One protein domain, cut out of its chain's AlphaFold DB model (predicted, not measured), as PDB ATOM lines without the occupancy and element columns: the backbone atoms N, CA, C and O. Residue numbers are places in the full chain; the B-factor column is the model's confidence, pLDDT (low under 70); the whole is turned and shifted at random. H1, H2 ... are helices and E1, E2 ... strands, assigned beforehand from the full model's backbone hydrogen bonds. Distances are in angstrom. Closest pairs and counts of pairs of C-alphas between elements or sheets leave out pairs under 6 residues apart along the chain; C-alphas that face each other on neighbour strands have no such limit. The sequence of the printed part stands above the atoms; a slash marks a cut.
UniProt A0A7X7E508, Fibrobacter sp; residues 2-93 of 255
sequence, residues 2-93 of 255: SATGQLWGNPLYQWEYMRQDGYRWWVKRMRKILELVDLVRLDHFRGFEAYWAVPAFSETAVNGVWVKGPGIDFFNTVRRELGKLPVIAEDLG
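This is residues 2 to 93 of the 255 residues of a protein of Fibrobacter sp (UniProt A0A7X7E508). Three helices, H1, H2 and H4, gather loosely at one end of the domain, and a strand hairpin, E2 and E3 with its long loop, makes the other end. The short H3 lies between these ends, and a small parallel pair of strands, E1 and E4, lies near H3 and the last residue of H2. Residues 2 to 14, with no named element, run from the hairpin end to H1. The printed part has 92 residues, with four named helices and four named strands in the order H1, H2, E1, H3, E2, E3, H4, E4, in two sheets of two strands, E1 and E4 parallel, E2 and E3 antiparallel; the class is mixed, helices and strands. It is only just compact, close to loose, with a radius of gyration of the C-alphas of 14.6 A and spans of 41 by 27 by 19 A.

E2, residues 50 to 53, and E3, residues 65 to 68, form a hairpin, antiparallel at 143 degrees, with N 51 and O 67 2.8 A apart, within hydrogen-bond range. H3, residues 45 to 48, has its closest C-alpha to E3 at Phe 48, 7.8 A from that of Lys 68. H4, residues 71 to 82, is close to H3 but not clearly touching, the closest C-alphas being Phe 48 and Gly 71, 5.3 A. H2, residues 24 to 34, touches H4 through residues 78 to 82 of H4 alone, at a steep tilt of 60 degrees, the same way; the closest C-alphas are Val 27 and Val 78, 5.8 A. H1, residues 15 to 20, is close to H2 but not clearly touching, about perpendicular at 79 degrees, the closest C-alphas being Met 18 and Arg 24, 7.2 A. E1, residues 40 to 42, and E4, residues 87 to 89, are parallel at 30 degrees, with N 42 and O 88 2.8 A apart, within hydrogen-bond range. E1 and H4 are apart. Every O i to N i+4 pair is within hydrogen-bond range in H1 and H2, and 7 of 8 in H4; H3 is too short for such a pair.

H1 begins at C-alpha 15, (4.754, -43.402, 4.434). H2 measures 15.4 A, H4 17.4 A, E2 9.4 A and E3 9.8 A from first to last C-alpha. E4 ends at C-alpha 89, (6.181, -37.405, -13.555).

The C-alphas of Ala 3 and Gly 83 are the farthest apart, 41.8 A. The printed part has no cut. The link from E2 to E3, 11 residues, is long; the other links between named elements are tight. The mean pLDDT of the printed part is 94.2, and no printed residue is under 70.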
ATOM      1  N   SER A   2      26.543 -31.787  -8.315       71.88
ATOM      2  CA  SER A   2      26.903 -31.136  -7.034       71.88
ATOM      3  C   SER A   2      27.893 -32.020  -6.266       71.88
ATOM      4  O   SER A   2      27.727 -33.237  -6.288       71.88
ATOM      5  N   ALA A   3      28.906 -31.440  -5.612       76.94
ATOM      6  CA  ALA A   3      29.890 -32.193  -4.822       76.94
ATOM      7  C   ALA A   3      29.326 -32.693  -3.478       76.94
ATOM      8  O   ALA A   3      29.787 -33.701  -2.954       76.94
ATOM      9  N   THR A   4      28.317 -32.010  -2.929       84.38
ATOM     10  CA  THR A   4      27.757 -32.271  -1.588       84.38
ATOM     11  C   THR A   4      26.261 -32.596  -1.611       84.38
ATOM     12  O   THR A   4      25.611 -32.644  -0.564       84.38
ATOM     13  N   GLY A   5      25.691 -32.790  -2.803       84.00
ATOM     14  CA  GLY A   5      24.247 -32.913  -2.999       84.00
ATOM     15  C   GLY A   5      23.510 -31.594  -2.743       84.00
ATOM     16  O   GLY A   5      24.094 -30.515  -2.852       84.00
ATOM     17  N   GLN A   6      22.216 -31.682  -2.442       86.00
ATOM     18  CA  GLN A   6      21.368 -30.549  -2.061       86.00
ATOM     19  C   GLN A   6      20.578 -30.929  -0.808       86.00
ATOM     20  O   GLN A   6      19.914 -31.964  -0.791       86.00
ATOM     21  N   LEU A   7      20.656 -30.108   0.241       89.06
ATOM     22  CA  LEU A   7      19.893 -30.305   1.471       89.06
ATOM     23  C   LEU A   7      18.656 -29.402   1.448       89.06
ATOM     24  O   LEU A   7      18.761 -28.201   1.662       89.06
ATOM     25  N   TRP A   8      17.485 -29.980   1.176       89.06
ATOM     26  CA  TRP A   8      16.246 -29.204   1.034       89.06
ATOM     27  C   TRP A   8      15.591 -28.825   2.369       89.06
ATOM     28  O   TRP A   8      14.809 -27.882   2.431       89.06
ATOM     29  N   GLY A   9      15.888 -29.560   3.446       90.56
ATOM     30  CA  GLY A   9      15.389 -29.261   4.794       90.56
ATOM     31  C   GLY A   9      13.900 -29.555   5.032       90.56
ATOM     32  O   GLY A   9      13.396 -29.297   6.124       90.56
ATOM     33  N   ASN A  10      13.176 -30.108   4.054       94.19
ATOM     34  CA  ASN A  10      11.780 -30.505   4.247       94.19
ATOM     35  C   ASN A  10      11.664 -31.691   5.224       94.19
ATOM     36  O   ASN A  10      12.479 -32.616   5.167       94.19
ATOM     37  N   PRO A  11      10.614 -31.736   6.067       95.62
ATOM     38  CA  PRO A  11      10.294 -32.951   6.802       95.62
ATOM     39  C   PRO A  11       9.890 -34.069   5.832       95.62
ATOM     40  O   PRO A  11       9.230 -33.827   4.819       95.62
ATOM     41  N   LEU A  12      10.258 -35.306   6.164       97.19
ATOM     42  CA  LEU A  12       9.939 -36.485   5.359       97.19
ATOM     43  C   LEU A  12       8.586 -37.078   5.760       97.19
ATOM     44  O   LEU A  12       8.150 -36.985   6.909       97.19
ATOM     45  N   TYR A  13       7.923 -37.724   4.806       97.69
ATOM     46  CA  TYR A  13       6.660 -38.406   5.055       97.69
ATOM     47  C   TYR A  13       6.862 -39.699   5.852       97.69
ATOM     48  O   TYR A  13       7.735 -40.507   5.541       97.69
ATOM     49  N   GLN A  14       5.983 -39.951   6.823       97.25
ATOM     50  CA  GLN A  14       5.844 -41.273   7.435       97.25
ATOM     51  C   GLN A  14       4.954 -42.155   6.550       97.25
ATOM     52  O   GLN A  14       3.767 -42.336   6.822       97.25
ATOM     53  N   TRP A  15       5.515 -42.668   5.452       97.88
ATOM     54  CA  TRP A  15       4.754 -43.402   4.434       97.88
ATOM     55  C   TRP A  15       4.011 -44.627   4.966       97.88
ATOM     56  O   TRP A  15       2.904 -44.895   4.509       97.88
ATOM     57  N   GLU A  16       4.572 -45.326   5.955       96.00
ATOM     58  CA  GLU A  16       3.902 -46.469   6.584       96.00
ATOM     59  C   GLU A  16       2.624 -46.042   7.319       96.00
ATOM     60  O   GLU A  16       1.570 -46.645   7.135       96.00
ATOM     61  N   TYR A  17       2.676 -44.939   8.069       97.19
ATOM     62  CA  TYR A  17       1.491 -44.375   8.715       97.19
ATOM     63  C   TYR A  17       0.464 -43.894   7.682       97.19
ATOM     64  O   TYR A  17      -0.727 -44.165   7.808       97.19
ATOM     65  N   MET A  18       0.918 -43.226   6.616       98.31
ATOM     66  CA  MET A  18       0.025 -42.787   5.539       98.31
ATOM     67  C   MET A  18      -0.641 -43.960   4.814       98.31
ATOM     68  O   MET A  18      -1.785 -43.837   4.393       98.31
ATOM     69  N   ARG A  19       0.031 -45.108   4.678       97.69
ATOM     70  CA  ARG A  19      -0.573 -46.308   4.086       97.69
ATOM     71  C   ARG A  19      -1.752 -46.812   4.922       97.69
ATOM     72  O   ARG A  19      -2.777 -47.180   4.353       97.69
ATOM     73  N   GLN A  20      -1.638 -46.778   6.252       97.69
ATOM     74  CA  GLN A  20      -2.677 -47.260   7.174       97.69
ATOM     75  C   GLN A  20      -3.998 -46.485   7.061       97.69
ATOM     76  O   GLN A  20      -5.058 -47.071   7.272       97.69
ATOM     77  N   ASP A  21      -3.957 -45.197   6.700       97.12
ATOM     78  CA  ASP A  21      -5.159 -44.369   6.515       97.12
ATOM     79  C   ASP A  21      -5.588 -44.204   5.044       97.12
ATOM     80  O   ASP A  21      -6.441 -43.371   4.733       97.12
ATOM     81  N   GLY A  22      -5.026 -45.016   4.140       97.50
ATOM     82  CA  GLY A  22      -5.351 -44.987   2.713       97.50
ATOM     83  C   GLY A  22      -4.815 -43.745   1.998       97.50
ATOM     84  O   GLY A  22      -5.437 -43.247   1.061       97.50
ATOM     85  N   TYR A  23      -3.673 -43.219   2.445       98.38
ATOM     86  CA  TYR A  23      -3.022 -42.017   1.920       98.38
ATOM     87  C   TYR A  23      -3.949 -40.795   1.914       98.38
ATOM     88  O   TYR A  23      -3.883 -39.942   1.019       98.38
ATOM     89  N   ARG A  24      -4.827 -40.679   2.916       98.12
ATOM     90  CA  ARG A  24      -5.942 -39.719   2.933       98.12
ATOM     91  C   ARG A  24      -5.492 -38.272   2.750       98.12
ATOM     92  O   ARG A  24      -6.176 -37.495   2.079       98.12
ATOM     93  N   TRP A  25      -4.352 -37.897   3.333       98.44
ATOM     94  CA  TRP A  25      -3.774 -36.559   3.163       98.44
ATOM     95  C   TRP A  25      -3.429 -36.269   1.696       98.44
ATOM     96  O   TRP A  25      -3.820 -35.234   1.158       98.44
ATOM     97  N   TRP A  26      -2.764 -37.211   1.027       98.06
ATOM     98  CA  TRP A  26      -2.373 -37.074  -0.374       98.06
ATOM     99  C   TRP A  26      -3.569 -37.086  -1.318       98.06
ATOM    100  O   TRP A  26      -3.616 -36.276  -2.240       98.06
ATOM    101  N   VAL A  27      -4.566 -37.934  -1.059       98.00
ATOM    102  CA  VAL A  27      -5.820 -37.943  -1.823       98.00
ATOM    103  C   VAL A  27      -6.511 -36.579  -1.730       98.00
ATOM    104  O   VAL A  27      -6.906 -36.020  -2.751       98.00
ATOM    105  N   LYS A  28      -6.606 -35.993  -0.526       98.12
ATOM    106  CA  LYS A  28      -7.166 -34.645  -0.334       98.12
ATOM    107  C   LYS A  28      -6.352 -33.571  -1.058       98.12
ATOM    108  O   LYS A  28      -6.944 -32.721  -1.719       98.12
ATOM    109  N   ARG A  29      -5.018 -33.623  -0.970       97.56
ATOM    110  CA  ARG A  29      -4.117 -32.687  -1.662       97.56
ATOM    111  C   ARG A  29      -4.316 -32.737  -3.175       97.56
ATOM    112  O   ARG A  29      -4.532 -31.699  -3.790       97.56
ATOM    113  N   MET A  30      -4.279 -33.934  -3.757       97.06
ATOM    114  CA  MET A  30      -4.443 -34.127  -5.198       97.06
ATOM    115  C   MET A  30      -5.828 -33.685  -5.662       97.06
ATOM    116  O   MET A  30      -5.918 -32.933  -6.626       97.06
ATOM    117  N   ARG A  31      -6.895 -34.057  -4.936       96.88
ATOM    118  CA  ARG A  31      -8.259 -33.597  -5.233       96.88
ATOM    119  C   ARG A  31      -8.334 -32.074  -5.304       96.88
ATOM    120  O   ARG A  31      -8.867 -31.549  -6.269       96.88
ATOM    121  N   LYS A  32      -7.749 -31.378  -4.323       97.50
ATOM    122  CA  LYS A  32      -7.795 -29.915  -4.279       97.50
ATOM    123  C   LYS A  32      -7.018 -29.260  -5.421       97.50
ATOM    124  O   LYS A  32      -7.470 -28.262  -5.963       97.50
ATOM    125  N   ILE A  33      -5.861 -29.808  -5.789       96.88
ATOM    126  CA  ILE A  33      -5.067 -29.286  -6.911       96.88
ATOM    127  C   ILE A  33      -5.813 -29.487  -8.236       96.88
ATOM    128  O   ILE A  33      -5.820 -28.585  -9.065       96.88
ATOM    129  N   LEU A  34      -6.485 -30.627  -8.413       95.75
ATOM    130  CA  LEU A  34      -7.262 -30.935  -9.620       95.75
ATOM    131  C   LEU A  34      -8.511 -30.052  -9.796       95.75
ATOM    132  O   LEU A  34      -9.092 -30.042 -10.872       95.75
ATOM    133  N   GLU A  35      -8.912 -29.284  -8.779       95.94
ATOM    134  CA  GLU A  35      -9.917 -28.220  -8.934       95.94
ATOM    135  C   GLU A  35      -9.346 -26.965  -9.623       95.94
ATOM    136  O   GLU A  35     -10.111 -26.114 -10.067       95.94
ATOM    137  N   LEU A  36      -8.016 -26.821  -9.678       97.12
ATOM    138  CA  LEU A  36      -7.326 -25.626 -10.178       97.12
ATOM    139  C   LEU A  36      -6.651 -25.841 -11.535       97.12
ATOM    140  O   LEU A  36      -6.406 -24.869 -12.245       97.12
ATOM    141  N   VAL A  37      -6.294 -27.084 -11.868       96.94
ATOM    142  CA  VAL A  37      -5.528 -27.416 -13.075       96.94
ATOM    143  C   VAL A  37      -6.001 -28.721 -13.704       96.94
ATOM    144  O   VAL A  37      -6.365 -29.665 -13.004       96.94
ATOM    145  N   ASP A  38      -5.894 -28.809 -15.030       94.94
ATOM    146  CA  ASP A  38      -6.210 -30.028 -15.784       94.94
ATOM    147  C   ASP A  38      -5.124 -31.107 -15.677       94.94
ATOM    148  O   ASP A  38      -5.385 -32.284 -15.924       94.94
ATOM    149  N   LEU A  39      -3.888 -30.708 -15.361       94.88
ATOM    150  CA  LEU A  39      -2.711 -31.573 -15.368       94.88
ATOM    151  C   LEU A  39      -1.753 -31.184 -14.240       94.88
ATOM    152  O   LEU A  39      -1.403 -30.015 -14.082       94.88
ATOM    153  N   VAL A  40      -1.297 -32.175 -13.477       96.06
ATOM    154  CA  VAL A  40      -0.399 -31.977 -12.331       96.06
ATOM    155  C   VAL A  40       0.978 -32.545 -12.646       96.06
ATOM    156  O   VAL A  40       1.115 -33.738 -12.901       96.06
ATOM    157  N   ARG A  41       2.025 -31.718 -12.579       96.75
ATOM    158  CA  ARG A  41       3.406 -32.217 -12.518       96.75
ATOM    159  C   ARG A  41       3.705 -32.655 -11.084       96.75
ATOM    160  O   ARG A  41       3.681 -31.821 -10.181       96.75
ATOM    161  N   LEU A  42       3.971 -33.940 -10.869       95.88
ATOM    162  CA  LEU A  42       4.490 -34.437  -9.596       95.88
ATOM    163  C   LEU A  42       5.999 -34.238  -9.569       95.88
ATOM    164  O   LEU A  42       6.742 -34.985 -10.200       95.88
ATOM    165  N   ASP A  43       6.396 -33.200  -8.843       94.00
ATOM    166  CA  ASP A  43       7.782 -32.869  -8.546       94.00
ATOM    167  C   ASP A  43       8.471 -33.984  -7.749       94.00
ATOM    168  O   ASP A  43       7.847 -34.610  -6.884       94.00
ATOM    169  N   HIS A  44       9.740 -34.232  -8.061       93.06
ATOM    170  CA  HIS A  44      10.574 -35.268  -7.476       93.06
ATOM    171  C   HIS A  44       9.903 -36.647  -7.456       93.06
ATOM    172  O   HIS A  44       9.873 -37.334  -6.428       93.06
ATOM    173  N   PHE A  45       9.360 -37.079  -8.604       96.44
ATOM    174  CA  PHE A  45       8.590 -38.324  -8.712       96.44
ATOM    175  C   PHE A  45       9.367 -39.540  -8.192       96.44
ATOM    176  O   PHE A  45       8.791 -40.444  -7.582       96.44
ATOM    177  N   ARG A  46      10.693 -39.549  -8.363       94.69
ATOM    178  CA  ARG A  46      11.551 -40.627  -7.865       94.69
ATOM    179  C   ARG A  46      11.405 -40.881  -6.359       94.69
ATOM    180  O   ARG A  46      11.540 -42.023  -5.935       94.69
ATOM    181  N   GLY A  47      11.025 -39.867  -5.573       95.56
ATOM    182  CA  GLY A  47      10.736 -39.979  -4.140       95.56
ATOM    183  C   GLY A  47       9.616 -40.970  -3.798       95.56
ATOM    184  O   GLY A  47       9.573 -41.490  -2.681       95.56
ATOM    185  N   PHE A  48       8.731 -41.277  -4.755       96.75
ATOM    186  CA  PHE A  48       7.710 -42.311  -4.585       96.75
ATOM    187  C   PHE A  48       8.273 -43.734  -4.709       96.75
ATOM    188  O   PHE A  48       7.693 -44.665  -4.151       96.75
ATOM    189  N   GLU A  49       9.396 -43.914  -5.402       95.94
ATOM    190  CA  GLU A  49      10.131 -45.180  -5.468       95.94
ATOM    191  C   GLU A  49      11.088 -45.307  -4.278       95.94
ATOM    192  O   GLU A  49      10.994 -46.274  -3.517       95.94
ATOM    193  N   ALA A  50      11.935 -44.298  -4.074       94.56
ATOM    194  CA  ALA A  50      12.823 -44.146  -2.928       94.56
ATOM    195  C   ALA A  50      13.201 -42.671  -2.746       94.56
ATOM    196  O   ALA A  50      13.387 -41.951  -3.722       94.56
ATOM    197  N   TYR A  51      13.371 -42.209  -1.514       95.25
ATOM    198  CA  TYR A  51      13.764 -40.834  -1.197       95.25
ATOM    199  C   TYR A  51      15.047 -40.809  -0.368       95.25
ATOM    200  O   TYR A  51      15.349 -41.752   0.365       95.25
ATOM    201  N   TRP A  52      15.811 -39.727  -0.503       95.62
ATOM    202  CA  TRP A  52      17.050 -39.532   0.237       95.62
ATOM    203  C   TRP A  52      16.740 -38.918   1.602       95.62
ATOM    204  O   TRP A  52      16.218 -37.806   1.687       95.62
ATOM    205  N   ALA A  53      17.012 -39.659   2.672       96.62
ATOM    206  CA  ALA A  53      16.730 -39.243   4.038       96.62
ATOM    207  C   ALA A  53      18.017 -38.806   4.736       96.62
ATOM    208  O   ALA A  53      18.934 -39.605   4.899       96.62
ATOM    209  N   VAL A  54      18.066 -37.548   5.172       96.81
ATOM    210  CA  VAL A  54      19.227 -36.954   5.849       96.81
ATOM    211  C   VAL A  54      18.859 -36.648   7.308       96.81
ATOM    212  O   VAL A  54      17.767 -36.126   7.547       96.81
ATOM    213  N   PRO A  55      19.727 -36.942   8.298       95.25
ATOM    214  CA  PRO A  55      19.491 -36.551   9.689       95.25
ATOM    215  C   PRO A  55      19.279 -35.036   9.837       95.25
ATOM    216  O   PRO A  55      20.025 -34.252   9.249       95.25
ATOM    217  N   ALA A  56      18.302 -34.636  10.663       88.38
ATOM    218  CA  ALA A  56      17.716 -33.285  10.739       88.38
ATOM    219  C   ALA A  56      18.674 -32.121  11.088       88.38
ATOM    220  O   ALA A  56      18.263 -30.967  11.040       88.38
ATOM    221  N   PHE A  57      19.935 -32.408  11.412       89.56
ATOM    222  CA  PHE A  57      20.959 -31.415  11.762       89.56
ATOM    223  C   PHE A  57      22.247 -31.574  10.947       89.56
ATOM    224  O   PHE A  57      23.298 -31.078  11.339       89.56
ATOM    225  N   SER A  58      22.190 -32.302   9.832       91.75
ATOM    226  CA  SER A  58      23.330 -32.394   8.921       91.75
ATOM    227  C   SER A  58      23.512 -31.064   8.194       91.75
ATOM    228  O   SER A  58      22.536 -30.475   7.743       91.75
ATOM    229  N   GLU A  59      24.753 -30.611   8.028       91.31
ATOM    230  CA  GLU A  59      25.060 -29.402   7.245       91.31
ATOM    231  C   GLU A  59      24.956 -29.646   5.732       91.31
ATOM    232  O   GLU A  59      24.766 -28.720   4.947       91.31
ATOM    233  N   THR A  60      25.083 -30.906   5.305       91.75
ATOM    234  CA  THR A  60      25.061 -31.311   3.895       91.75
ATOM    235  C   THR A  60      24.203 -32.556   3.687       91.75
ATOM    236  O   THR A  60      23.835 -33.246   4.638       91.75
ATOM    237  N   ALA A  61      23.912 -32.876   2.424       91.81
ATOM    238  CA  ALA A  61      23.158 -34.071   2.061       91.81
ATOM    239  C   ALA A  61      24.022 -35.343   1.974       91.81
ATOM    240  O   ALA A  61      23.488 -36.407   1.684       91.81
ATOM    241  N   VAL A  62      25.334 -35.266   2.216       93.38
ATOM    242  CA  VAL A  62      26.275 -36.376   1.966       93.38
ATOM    243  C   VAL A  62      25.951 -37.621   2.799       93.38
ATOM    244  O   VAL A  62      25.999 -38.732   2.285       93.38
ATOM    245  N   ASN A  63      25.563 -37.441   4.063       92.81
ATOM    246  CA  ASN A  63      25.363 -38.537   5.022       92.81
ATOM    247  C   ASN A  63      23.908 -39.032   5.089       92.81
ATOM    248  O   ASN A  63      23.428 -39.422   6.156       92.81
ATOM    249  N   GLY A  64      23.176 -38.955   3.979       93.94
ATOM    250  CA  GLY A  64      21.830 -39.512   3.901       93.94
ATOM    251  C   GLY A  64      21.810 -41.002   3.567       93.94
ATOM    252  O   GLY A  64      22.839 -41.636   3.331       93.94
ATOM    253  N   VAL A  65      20.605 -41.564   3.544       96.31
ATOM    254  CA  VAL A  65      20.346 -42.941   3.115       96.31
ATOM    255  C   VAL A  65      19.130 -42.996   2.201       96.31
ATOM    256  O   VAL A  65      18.164 -42.253   2.384       96.31
ATOM    257  N   TRP A  66      19.152 -43.901   1.222       95.56
ATOM    258  CA  TRP A  66      17.976 -44.191   0.407       95.56
ATOM    259  C   TRP A  66      16.957 -44.984   1.225       95.56
ATOM    260  O   TRP A  66      17.242 -46.084   1.695       95.56
ATOM    261  N   VAL A  67      15.754 -44.432   1.370       97.00
ATOM    262  CA  VAL A  67      14.621 -45.083   2.037       97.00
ATOM    263  C   VAL A  67      13.533 -45.351   1.009       97.00
ATOM    264  O   VAL A  67      13.235 -44.496   0.177       97.00
ATOM    265  N   LYS A  68      12.929 -46.542   1.053       96.69
ATOM    266  CA  LYS A  68      11.880 -46.928   0.104       96.69
ATOM    267  C   LYS A  68      10.654 -46.019   0.248       96.69
ATOM    268  O   LYS A  68      10.158 -45.799   1.351       96.69
ATOM    269  N   GLY A  69      10.163 -45.513  -0.879       97.00
ATOM    270  CA  GLY A  69       8.912 -44.767  -0.962       97.00
ATOM    271  C   GLY A  69       7.679 -45.684  -0.928       97.00
ATOM    272  O   GLY A  69       7.791 -46.906  -0.812       97.00
ATOM    273  N   PRO A  70       6.467 -45.121  -1.043       97.38
ATOM    274  CA  PRO A  70       5.220 -45.878  -0.975       97.38
ATOM    275  C   PRO A  70       4.935 -46.697  -2.249       97.38
ATOM    276  O   PRO A  70       4.077 -47.580  -2.236       97.38
ATOM    277  N   GLY A  71       5.650 -46.430  -3.346       96.56
ATOM    278  CA  GLY A  71       5.604 -47.196  -4.585       96.56
ATOM    279  C   GLY A  71       4.228 -47.228  -5.250       96.56
ATOM    280  O   GLY A  71       3.460 -46.268  -5.221       96.56
ATOM    281  N   ILE A  72       3.923 -48.360  -5.886       96.75
ATOM    282  CA  ILE A  72       2.719 -48.545  -6.708       96.75
ATOM    283  C   ILE A  72       1.413 -48.482  -5.900       96.75
ATOM    284  O   ILE A  72       0.384 -48.058  -6.425       96.75
ATOM    285  N   ASP A  73       1.455 -48.868  -4.624       97.06
ATOM    286  CA  ASP A  73       0.284 -48.920  -3.744       97.06
ATOM    287  C   ASP A  73      -0.343 -47.530  -3.532       97.06
ATOM    288  O   ASP A  73      -1.566 -47.367  -3.604       97.06
ATOM    289  N   PHE A  74       0.508 -46.506  -3.405       97.69
ATOM    290  CA  PHE A  74       0.089 -45.107  -3.385       97.69
ATOM    291  C   PHE A  74      -0.743 -44.747  -4.616       97.69
ATOM    292  O   PHE A  74      -1.888 -44.308  -4.502       97.69
ATOM    293  N   PHE A  75      -0.190 -44.972  -5.809       96.88
ATOM    294  CA  PHE A  75      -0.843 -44.585  -7.056       96.88
ATOM    295  C   PHE A  75      -2.121 -45.376  -7.317       96.88
ATOM    296  O   PHE A  75      -3.091 -44.814  -7.823       96.88
ATOM    297  N   ASN A  76      -2.159 -46.654  -6.939       96.38
ATOM    298  CA  ASN A  76      -3.371 -47.461  -7.026       96.38
ATOM    299  C   ASN A  76      -4.475 -46.919  -6.115       96.38
ATOM    300  O   ASN A  76      -5.621 -46.803  -6.550       96.38
ATOM    301  N   THR A  77      -4.133 -46.523  -4.888       97.00
ATOM    302  CA  THR A  77      -5.100 -45.927  -3.962       97.00
ATOM    303  C   THR A  77      -5.594 -44.573  -4.455       97.00
ATOM    304  O   THR A  77      -6.801 -44.361  -4.529       97.00
ATOM    305  N   VAL A  78      -4.696 -43.686  -4.888       95.88
ATOM    306  CA  VAL A  78      -5.085 -42.372  -5.420       95.88
ATOM    307  C   VAL A  78      -5.952 -42.518  -6.680       95.88
ATOM    308  O   VAL A  78      -6.945 -41.809  -6.816       95.88
ATOM    309  N   ARG A  79      -5.649 -43.478  -7.569       95.50
ATOM    310  CA  ARG A  79      -6.457 -43.762  -8.769       95.50
ATOM    311  C   ARG A  79      -7.842 -44.314  -8.421       95.50
ATOM    312  O   ARG A  79      -8.817 -43.971  -9.078       95.50
ATOM    313  N   ARG A  80      -7.948 -45.150  -7.389       96.81
ATOM    314  CA  ARG A  80      -9.238 -45.650  -6.891       96.81
ATOM    315  C   ARG A  80     -10.111 -44.520  -6.335       96.81
ATOM    316  O   ARG A  80     -11.308 -44.515  -6.581       96.81
ATOM    317  N   GLU A  81      -9.510 -43.562  -5.632       96.75
ATOM    318  CA  GLU A  81     -10.226 -42.458  -4.975       96.75
ATOM    319  C   GLU A  81     -10.579 -41.289  -5.907       96.75
ATOM    320  O   GLU A  81     -11.570 -40.594  -5.679       96.75
ATOM    321  N   LEU A  82      -9.748 -41.020  -6.919       95.31
ATOM    322  CA  LEU A  82      -9.876 -39.847  -7.798       95.31
ATOM    323  C   LEU A  82     -10.153 -40.206  -9.265       95.31
ATOM    324  O   LEU A  82     -10.383 -39.318 -10.082       95.31
ATOM    325  N   GLY A  83     -10.135 -41.491  -9.617       92.94
ATOM    326  CA  GLY A  83     -10.274 -41.952 -10.993       92.94
ATOM    327  C   GLY A  83      -9.000 -41.735 -11.810       92.94
ATOM    328  O   GLY A  83      -7.887 -42.022 -11.366       92.94
ATOM    329  N   LYS A  84      -9.152 -41.264 -13.052       87.75
ATOM    330  CA  LYS A  84      -8.011 -41.000 -13.937       87.75
ATOM    331  C   LYS A  84      -7.119 -39.921 -13.316       87.75
ATOM    332  O   LYS A  84      -7.603 -38.857 -12.957       87.75
ATOM    333  N   LEU A  85      -5.814 -40.183 -13.255       86.94
ATOM    334  CA  LEU A  85      -4.828 -39.242 -12.726       86.94
ATOM    335  C   LEU A  85      -4.147 -38.503 -13.882       86.94
ATOM    336  O   LEU A  85      -3.308 -39.102 -14.561       86.94
ATOM    337  N   PRO A  86      -4.489 -37.229 -14.148       91.88
ATOM    338  CA  PRO A  86      -3.795 -36.436 -15.146       91.88
ATOM    339  C   PRO A  86      -2.488 -35.927 -14.530       91.88
ATOM    340  O   PRO A  86      -2.386 -34.797 -14.058       91.88
ATOM    341  N   VAL A  87      -1.488 -36.804 -14.495       93.69
ATOM    342  CA  VAL A  87      -0.204 -36.528 -13.854       93.69
ATOM    343  C   VAL A  87       0.951 -36.690 -14.841       93.69
ATOM    344  O   VAL A  87       1.013 -37.663 -15.596       93.69
ATOM    345  N   ILE A  88       1.882 -35.737 -14.802       94.81
ATOM    346  CA  ILE A  88       3.221 -35.833 -15.392       94.81
ATOM    347  C   ILE A  88       4.198 -36.155 -14.259       94.81
ATOM    348  O   ILE A  88       4.148 -35.515 -13.209       94.81
ATOM    349  N   ALA A  89       5.077 -37.128 -14.464       94.75
ATOM    350  CA  ALA A  89       6.181 -37.405 -13.555       94.75
ATOM    351  C   ALA A  89       7.357 -36.478 -13.887       94.75
ATOM    352  O   ALA A  89       7.819 -36.475 -15.026       94.75
ATOM    353  N   GLU A  90       7.833 -35.704 -12.911       93.38
ATOM    354  CA  GLU A  90       9.167 -35.108 -12.988       93.38
ATOM    355  C   GLU A  90      10.187 -36.199 -12.642       93.38
ATOM    356  O   GLU A  90      10.343 -36.587 -11.485       93.38
ATOM    357  N   ASP A  91      10.791 -36.762 -13.685       88.12
ATOM    358  CA  ASP A  91      11.737 -37.874 -13.661       88.12
ATOM    359  C   ASP A  91      13.124 -37.426 -14.151       88.12
ATOM    360  O   ASP A  91      13.732 -38.049 -15.021       88.12
ATOM    361  N   LEU A  92      13.630 -36.316 -13.606       84.31
ATOM    362  CA  LEU A  92      14.967 -35.809 -13.902       84.31
ATOM    363  C   LEU A  92      16.004 -36.304 -12.880       84.31
ATOM    364  O   LEU A  92      15.692 -36.749 -11.773       84.31
ATOM    365  N   GLY A  93      17.280 -36.185 -13.252       77.12
ATOM    366  CA  GLY A  93      18.414 -36.582 -12.417       77.12
ATOM    367  C   GLY A  93      18.805 -38.048 -12.594       77.12
ATOM    368  O   GLY A  93      18.612 -38.634 -13.656       77.12
TER     369      GLY A  93